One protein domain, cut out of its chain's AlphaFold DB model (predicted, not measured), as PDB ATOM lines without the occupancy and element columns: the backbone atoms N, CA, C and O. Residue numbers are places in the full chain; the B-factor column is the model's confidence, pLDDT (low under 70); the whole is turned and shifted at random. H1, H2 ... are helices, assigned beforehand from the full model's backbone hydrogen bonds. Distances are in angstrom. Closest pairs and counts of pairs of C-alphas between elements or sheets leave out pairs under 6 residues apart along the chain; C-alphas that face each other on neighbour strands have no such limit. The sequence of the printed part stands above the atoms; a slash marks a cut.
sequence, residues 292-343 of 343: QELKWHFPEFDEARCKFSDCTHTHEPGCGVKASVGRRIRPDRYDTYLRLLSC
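What this domain is: This is residues 292 to 343 of the 343 residues of the protein "Small ribosomal subunit biogenesis GTPase RsgA" of Armatimonadetes bacterium (UniProt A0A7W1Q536). Three helices stand as the corners of a triangle, with a long winding loop, residues 297 to 319, making much of the body between H1 and H2. H3, the longest helix, makes one side, with H1 beside its last residues; H2 is joined to the start of H3 by a short link. The printed part has 52 residues with three named helices, in the order H1, H2, H3, and no named strand. The class is all helix, though under half of the residues, 21 of 52, are in named elements. The whole is compact and rounded, with a radius of gyration of the C-alphas of 10.0 A and spans of 25 by 23 by 18 A.

Where its parts are: H1, residues 292 to 296, begins with C-alpha 292 at (28.731, 48.109, -34.455). H2 holds residues 320 to 324, with C-alpha 320 at (18.545, 41.987, -45.128). H3, residues 331 to 341, is 15.4 A long and ends with C-alpha 341 at (24.574, 41.655, -28.615).

How they stand to each other: H1 touches H3, and their closest C-alphas, those of Leu 294 and Leu 341, are 7.4 A apart. H2 and H3 are near each other, with 5 pairs of C-alphas within 10 A. H1 and H2 are apart. In H2 and H3 every O i to N i+4 pair is within hydrogen-bond range; in H1 0 of 1 is, but 2 of 2 O i to N i+3 pairs are.

The domain as a whole: The C-alphas farthest apart, those of Arg 327 and Cys 343, are 26.2 A apart. The printed part has no cut and ends at the chain's last residue, 343. The link from H1 to H2, 23 residues, is long. The mean pLDDT of the printed part is 90.3; only residue 343 is under 70.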
ATOM      1  N   GLN A 292      28.159  47.860 -33.138       82.94
ATOM      2  CA  GLN A 292      28.731  48.109 -34.455       82.94
ATOM      3  C   GLN A 292      29.984  47.269 -34.708       82.94
ATOM      4  O   GLN A 292      30.118  46.715 -35.795       82.94
ATOM      5  N   GLU A 293      30.866  47.135 -33.714       85.38
ATOM      6  CA  GLU A 293      32.043  46.263 -33.805       85.38
ATOM      7  C   GLU A 293      31.641  44.797 -33.926       85.38
ATOM      8  O   GLU A 293      32.216  44.067 -34.726       85.38
ATOM      9  N   LEU A 294      30.608  44.373 -33.189       89.31
ATOM     10  CA  LEU A 294      30.140  42.992 -33.230       89.31
ATOM     11  C   LEU A 294      29.769  42.552 -34.653       89.31
ATOM     12  O   LEU A 294      30.089  41.430 -35.034       89.31
ATOM     13  N   LYS A 295      29.150  43.430 -35.455       89.06
ATOM     14  CA  LYS A 295      28.783  43.133 -36.852       89.06
ATOM     15  C   LYS A 295      29.997  42.799 -37.717       89.06
ATOM     16  O   LYS A 295      29.895  41.919 -38.562       89.06
ATOM     17  N   TRP A 296      31.137  43.455 -37.491       87.94
ATOM     18  CA  TRP A 296      32.357  43.234 -38.277       87.94
ATOM     19  C   TRP A 296      32.922  41.823 -38.124       87.94
ATOM     20  O   TRP A 296      33.630  41.350 -39.006       87.94
ATOM     21  N   HIS A 297      32.574  41.133 -37.039       89.31
ATOM     22  CA  HIS A 297      32.997  39.757 -36.799       89.31
ATOM     23  C   HIS A 297      32.089  38.700 -37.456       89.31
ATOM     24  O   HIS A 297      32.349  37.500 -37.347       89.31
ATOM     25  N   PHE A 298      31.035  39.133 -38.152       90.75
ATOM     26  CA  PHE A 298      30.155  38.291 -38.963       90.75
ATOM     27  C   PHE A 298      30.219  38.769 -40.420       90.75
ATOM     28  O   PHE A 298      29.284  39.417 -40.891       90.75
ATOM     29  N   PRO A 299      31.321  38.492 -41.144       88.31
ATOM     30  CA  PRO A 299      31.548  39.011 -42.498       88.31
ATOM     31  C   PRO A 299      30.451  38.608 -43.495       88.31
ATOM     32  O   PRO A 299      30.191  39.321 -44.460       88.31
ATOM     33  N   GLU A 300      29.733  37.510 -43.243       87.38
ATOM     34  CA  GLU A 300      28.565  37.121 -44.034       87.38
ATOM     35  C   GLU A 300      27.400  38.138 -43.974       87.38
ATOM     36  O   GLU A 300      26.453  38.043 -44.758       87.38
ATOM     37  N   PHE A 301      27.443  39.115 -43.058       90.81
ATOM     38  CA  PHE A 301      26.450  40.187 -42.958       90.81
ATOM     39  C   PHE A 301      26.707  41.323 -43.953       90.81
ATOM     40  O   PHE A 301      25.755  42.016 -44.312       90.81
ATOM     41  N   ASP A 302      27.938  41.498 -44.440       86.62
ATOM     42  CA  ASP A 302      28.314  42.636 -45.295       86.62
ATOM     43  C   ASP A 302      27.590  42.623 -46.651       86.62
ATOM     44  O   ASP A 302      27.282  43.670 -47.223       86.62
ATOM     45  N   GLU A 303      27.245  41.437 -47.162       84.44
ATOM     46  CA  GLU A 303      26.474  41.297 -48.403       84.44
ATOM     47  C   GLU A 303      24.976  41.614 -48.229       84.44
ATOM     48  O   GLU A 303      24.236  41.763 -49.212       84.44
ATOM     49  N   ALA A 304      24.495  41.692 -46.987       88.44
ATOM     50  CA  ALA A 304      23.081  41.800 -46.690       88.44
ATOM     51  C   ALA A 304      22.587  43.251 -46.793       88.44
ATOM     52  O   ALA A 304      22.988  44.147 -46.053       88.44
ATOM     53  N   ARG A 305      21.619  43.493 -47.682       91.50
ATOM     54  CA  ARG A 305      21.048  44.834 -47.883       91.50
ATOM     55  C   ARG A 305      19.922  45.116 -46.896       91.50
ATOM     56  O   ARG A 305      18.839  44.543 -47.007       91.50
ATOM     57  N   CYS A 306      20.162  46.016 -45.948       93.44
ATOM     58  CA  CYS A 306      19.145  46.470 -45.000       93.44
ATOM     59  C   CYS A 306      18.425  47.727 -45.498       93.44
ATOM     60  O   CYS A 306      19.019  48.573 -46.162       93.44
ATOM     61  N   LYS A 307      17.142  47.863 -45.143       93.88
ATOM     62  CA  LYS A 307      16.351  49.071 -45.429       93.88
ATOM     63  C   LYS A 307      16.886  50.316 -44.707       93.88
ATOM     64  O   LYS A 307      16.811  51.410 -45.254       93.88
ATOM     65  N   PHE A 308      17.390  50.140 -43.488       89.81
ATOM     66  CA  PHE A 308      17.909  51.210 -42.633       89.81
ATOM     67  C   PHE A 308      19.433  51.110 -42.526       89.81
ATOM     68  O   PHE A 308      19.968  50.005 -42.408       89.81
ATOM     69  N   SER A 309      20.123  52.251 -42.553       86.00
ATOM     70  CA  SER A 309      21.591  52.335 -42.488       86.00
ATOM     71  C   SER A 309      22.166  52.015 -41.105       86.00
ATOM     72  O   SER A 309      23.307  51.584 -40.999       86.00
ATOM     73  N   ASP A 310      21.380  52.213 -40.051       87.06
ATOM     74  CA  ASP A 310      21.715  51.979 -38.642       87.06
ATOM     75  C   ASP A 310      21.127  50.662 -38.101       87.06
ATOM     76  O   ASP A 310      21.108  50.429 -36.894       87.06
ATOM     77  N   CYS A 311      20.677  49.770 -38.991       89.06
ATOM     78  CA  CYS A 311      20.060  48.498 -38.624       89.06
ATOM     79  C   CYS A 311      20.966  47.680 -37.688       89.06
ATOM     80  O   CYS A 311      22.109  47.365 -38.020       89.06
ATOM     81  N   THR A 312      20.440  47.303 -36.523       89.94
ATOM     82  CA  THR A 312      21.086  46.419 -35.536       89.94
ATOM     83  C   THR A 312      20.876  44.939 -35.845       89.94
ATOM     84  O   THR A 312      21.433  44.079 -35.170       89.94
ATOM     85  N   HIS A 313      20.099  44.634 -36.884       93.31
ATOM     86  CA  HIS A 313      19.753  43.286 -37.321       93.31
ATOM     87  C   HIS A 313      19.007  42.471 -36.263       93.31
ATOM     88  O   HIS A 313      19.202  41.266 -36.177       93.31
ATOM     89  N   THR A 314      18.138  43.103 -35.475       91.50
ATOM     90  CA  THR A 314      17.399  42.433 -34.395       91.50
ATOM     91  C   THR A 314      15.894  42.426 -34.673       91.50
ATOM     92  O   THR A 314      15.291  41.397 -35.004       91.50
ATOM     93  N   HIS A 315      15.265  43.593 -34.611       88.94
ATOM     94  CA  HIS A 315      13.815  43.772 -34.676       88.94
ATOM     95  C   HIS A 315      13.369  44.556 -35.916       88.94
ATOM     96  O   HIS A 315      12.185  44.545 -36.246       88.94
ATOM     97  N   GLU A 316      14.296  45.173 -36.650       93.00
ATOM     98  CA  GLU A 316      13.981  46.121 -37.716       93.00
ATOM     99  C   GLU A 316      13.240  45.470 -38.901       93.00
ATOM    100  O   GLU A 316      13.632  44.389 -39.374       93.00
ATOM    101  N   PRO A 317      12.197  46.134 -39.438       91.19
ATOM    102  CA  PRO A 317      11.513  45.672 -40.639       91.19
ATOM    103  C   PRO A 317      12.394  45.882 -41.879       91.19
ATOM    104  O   PRO A 317      13.034  46.917 -42.042       91.19
ATOM    105  N   GLY A 318      12.421  44.910 -42.796       92.62
ATOM    106  CA  GLY A 318      13.269  44.990 -43.996       92.62
ATOM    107  C   GLY A 318      14.771  44.824 -43.716       92.62
ATOM    108  O   GLY A 318      15.603  45.349 -44.455       92.62
ATOM    109  N   CYS A 319      15.128  44.120 -42.640       95.69
ATOM    110  CA  CYS A 319      16.505  43.723 -42.361       95.69
ATOM    111  C   CYS A 319      16.966  42.622 -43.337       95.69
ATOM    112  O   CYS A 319      16.438  41.506 -43.322       95.69
ATOM    113  N   GLY A 320      17.977  42.926 -44.157       95.06
ATOM    114  CA  GLY A 320      18.545  41.987 -45.128       95.06
ATOM    115  C   GLY A 320      19.251  40.800 -44.480       95.06
ATOM    116  O   GLY A 320      19.185  39.692 -45.011       95.06
ATOM    117  N   VAL A 321      19.875  41.012 -43.313       95.00
ATOM    118  CA  VAL A 321      20.526  39.947 -42.532       95.00
ATOM    119  C   VAL A 321      19.482  38.912 -42.124       95.00
ATOM    120  O   VAL A 321      19.584  37.753 -42.511       95.00
ATOM    121  N   LYS A 322      18.395  39.345 -41.472       94.88
ATOM    122  CA  LYS A 322      17.273  38.473 -41.082       94.88
ATOM    123  C   LYS A 322      16.656  37.733 -42.262       94.88
ATOM    124  O   LYS A 322      16.370  36.548 -42.150       94.88
ATOM    125  N   ALA A 323      16.467  38.416 -43.392       95.19
ATOM    126  CA  ALA A 323      15.923  37.805 -44.603       95.19
ATOM    127  C   ALA A 323      16.853  36.741 -45.223       95.19
ATOM    128  O   ALA A 323      16.392  35.889 -45.984       95.19
ATOM    129  N   SER A 324      18.149  36.787 -44.904       94.88
ATOM    130  CA  SER A 324      19.171  35.869 -45.419       94.88
ATOM    131  C   SER A 324      19.446  34.677 -44.494       94.88
ATOM    132  O   SER A 324      20.161  33.756 -44.902       94.88
ATOM    133  N   VAL A 325      18.874  34.663 -43.282       95.12
ATOM    134  CA  VAL A 325      18.985  33.549 -42.326       95.12
ATOM    135  C   VAL A 325      18.329  32.288 -42.895       95.12
ATOM    136  O   VAL A 325      17.220  32.334 -43.426       95.12
ATOM    137  N   GLY A 326      19.029  31.155 -42.809       90.19
ATOM    138  CA  GLY A 326      18.608  29.877 -43.396       90.19
ATOM    139  C   GLY A 326      18.860  29.768 -44.904       90.19
ATOM    140  O   GLY A 326      18.563  28.738 -45.500       90.19
ATOM    141  N   ARG A 327      19.411  30.820 -45.524       89.31
ATOM    142  CA  ARG A 327      19.875  30.815 -46.915       89.31
ATOM    143  C   ARG A 327      21.389  30.972 -46.935       89.31
ATOM    144  O   ARG A 327      22.104  29.983 -46.929       89.31
ATOM    145  N   ARG A 328      21.869  32.217 -46.909       88.75
ATOM    146  CA  ARG A 328      23.306  32.533 -46.895       88.75
ATOM    147  C   ARG A 328      23.875  32.578 -45.485       88.75
ATOM    148  O   ARG A 328      25.011  32.191 -45.271       88.75
ATOM    149  N   ILE A 329      23.072  33.035 -44.526       92.25
ATOM    150  CA  ILE A 329      23.489  33.165 -43.134       92.25
ATOM    151  C   ILE A 329      22.983  31.950 -42.377       92.25
ATOM    152  O   ILE A 329      21.780  31.657 -42.378       92.25
ATOM    153  N   ARG A 330      23.889  31.237 -41.713       92.31
ATOM    154  CA  ARG A 330      23.485  30.089 -40.912       92.31
ATOM    155  C   ARG A 330      22.690  30.535 -39.670       92.31
ATOM    156  O   ARG A 330      23.071  31.511 -39.021       92.31
ATOM    157  N   PRO A 331      21.603  29.828 -39.301       93.75
ATOM    158  CA  PRO A 331      20.806  30.180 -38.122       93.75
ATOM    159  C   PRO A 331      21.584  30.172 -36.799       93.75
ATOM    160  O   PRO A 331      21.318  30.996 -35.930       93.75
ATOM    161  N   ASP A 332      22.557  29.272 -36.650       92.56
ATOM    162  CA  ASP A 332      23.414  29.141 -35.461       92.56
ATOM    163  C   ASP A 332      24.374  30.335 -35.274       92.56
ATOM    164  O   ASP A 332      24.557  30.820 -34.153       92.56
ATOM    165  N   ARG A 333      24.933  30.853 -36.372       93.50
ATOM    166  CA  ARG A 333      25.740  32.083 -36.409       93.50
ATOM    167  C   ARG A 333      24.902  33.304 -36.034       93.50
ATOM    168  O   ARG A 333      25.307  34.097 -35.187       93.50
ATOM    169  N   TYR A 334      23.691  33.418 -36.586       95.00
ATOM    170  CA  TYR A 334      22.777  34.512 -36.245       95.00
ATOM    171  C   TYR A 334      22.278  34.447 -34.783       95.00
ATOM    172  O   TYR A 334      22.244  35.481 -34.117       95.00
ATOM    173  N   ASP A 335      21.970  33.260 -34.233       94.25
ATOM    174  CA  ASP A 335      21.683  33.092 -32.788       94.25
ATOM    175  C   ASP A 335      22.864  33.556 -31.931       94.25
ATOM    176  O   ASP A 335      22.676  34.234 -30.918       94.25
ATOM    177  N   THR A 336      24.090  33.233 -32.348       93.00
ATOM    178  CA  THR A 336      25.290  33.678 -31.639       93.00
ATOM    179  C   THR A 336      25.427  35.196 -31.662       93.00
ATOM    180  O   THR A 336      25.612  35.782 -30.596       93.00
ATOM    181  N   TYR A 337      25.259  35.836 -32.823       94.19
ATOM    182  CA  TYR A 337      25.249  37.296 -32.937       94.19
ATOM    183  C   TYR A 337      24.250  37.940 -31.965       94.19
ATOM    184  O   TYR A 337      24.629  38.800 -31.171       94.19
ATOM    185  N   LEU A 338      22.993  37.478 -31.958       93.19
ATOM    186  CA  LEU A 338      21.957  38.030 -31.079       93.19
ATOM    187  C   LEU A 338      22.304  37.879 -29.594       93.19
ATOM    188  O   LEU A 338      22.081  38.799 -28.812       93.19
ATOM    189  N   ARG A 339      22.868  36.734 -29.201       91.00
ATOM    190  CA  ARG A 339      23.255  36.496 -27.806       91.00
ATOM    191  C   ARG A 339      24.415  37.372 -27.373       91.00
ATOM    192  O   ARG A 339      24.379  37.881 -26.259       91.00
ATOM    193  N   LEU A 340      25.412  37.552 -28.235       89.19
ATOM    194  CA  LEU A 340      26.545  38.434 -27.960       89.19
ATOM    195  C   LEU A 340      26.126  39.899 -27.878       89.19
ATOM    196  O   LEU A 340      26.668  40.622 -27.056       89.19
ATOM    197  N   LEU A 341      25.138  40.308 -28.672       88.31
ATOM    198  CA  LEU A 341      24.574  41.655 -28.615       88.31
ATOM    199  C   LEU A 341      23.799  41.921 -27.311       88.31
ATOM    200  O   LEU A 341      23.661  43.068 -26.902       88.31
ATOM    201  N   SER A 342      23.271  40.867 -26.682       81.75
ATOM    202  CA  SER A 342      22.524  40.939 -25.418       81.75
ATOM    203  C   SER A 342      23.374  40.748 -24.152       81.75
ATOM    204  O   SER A 342      22.808  40.747 -23.058       81.75
ATOM    205  N   CYS A 343      24.682  40.510 -24.295       66.88
ATOM    206  CA  CYS A 343      25.626  40.344 -23.182       66.88
ATOM    207  C   CYS A 343      26.154  41.689 -22.686       66.88
ATOM    208  O   CYS A 343      26.336  41.794 -21.455       66.88
TER     209      CYS A 343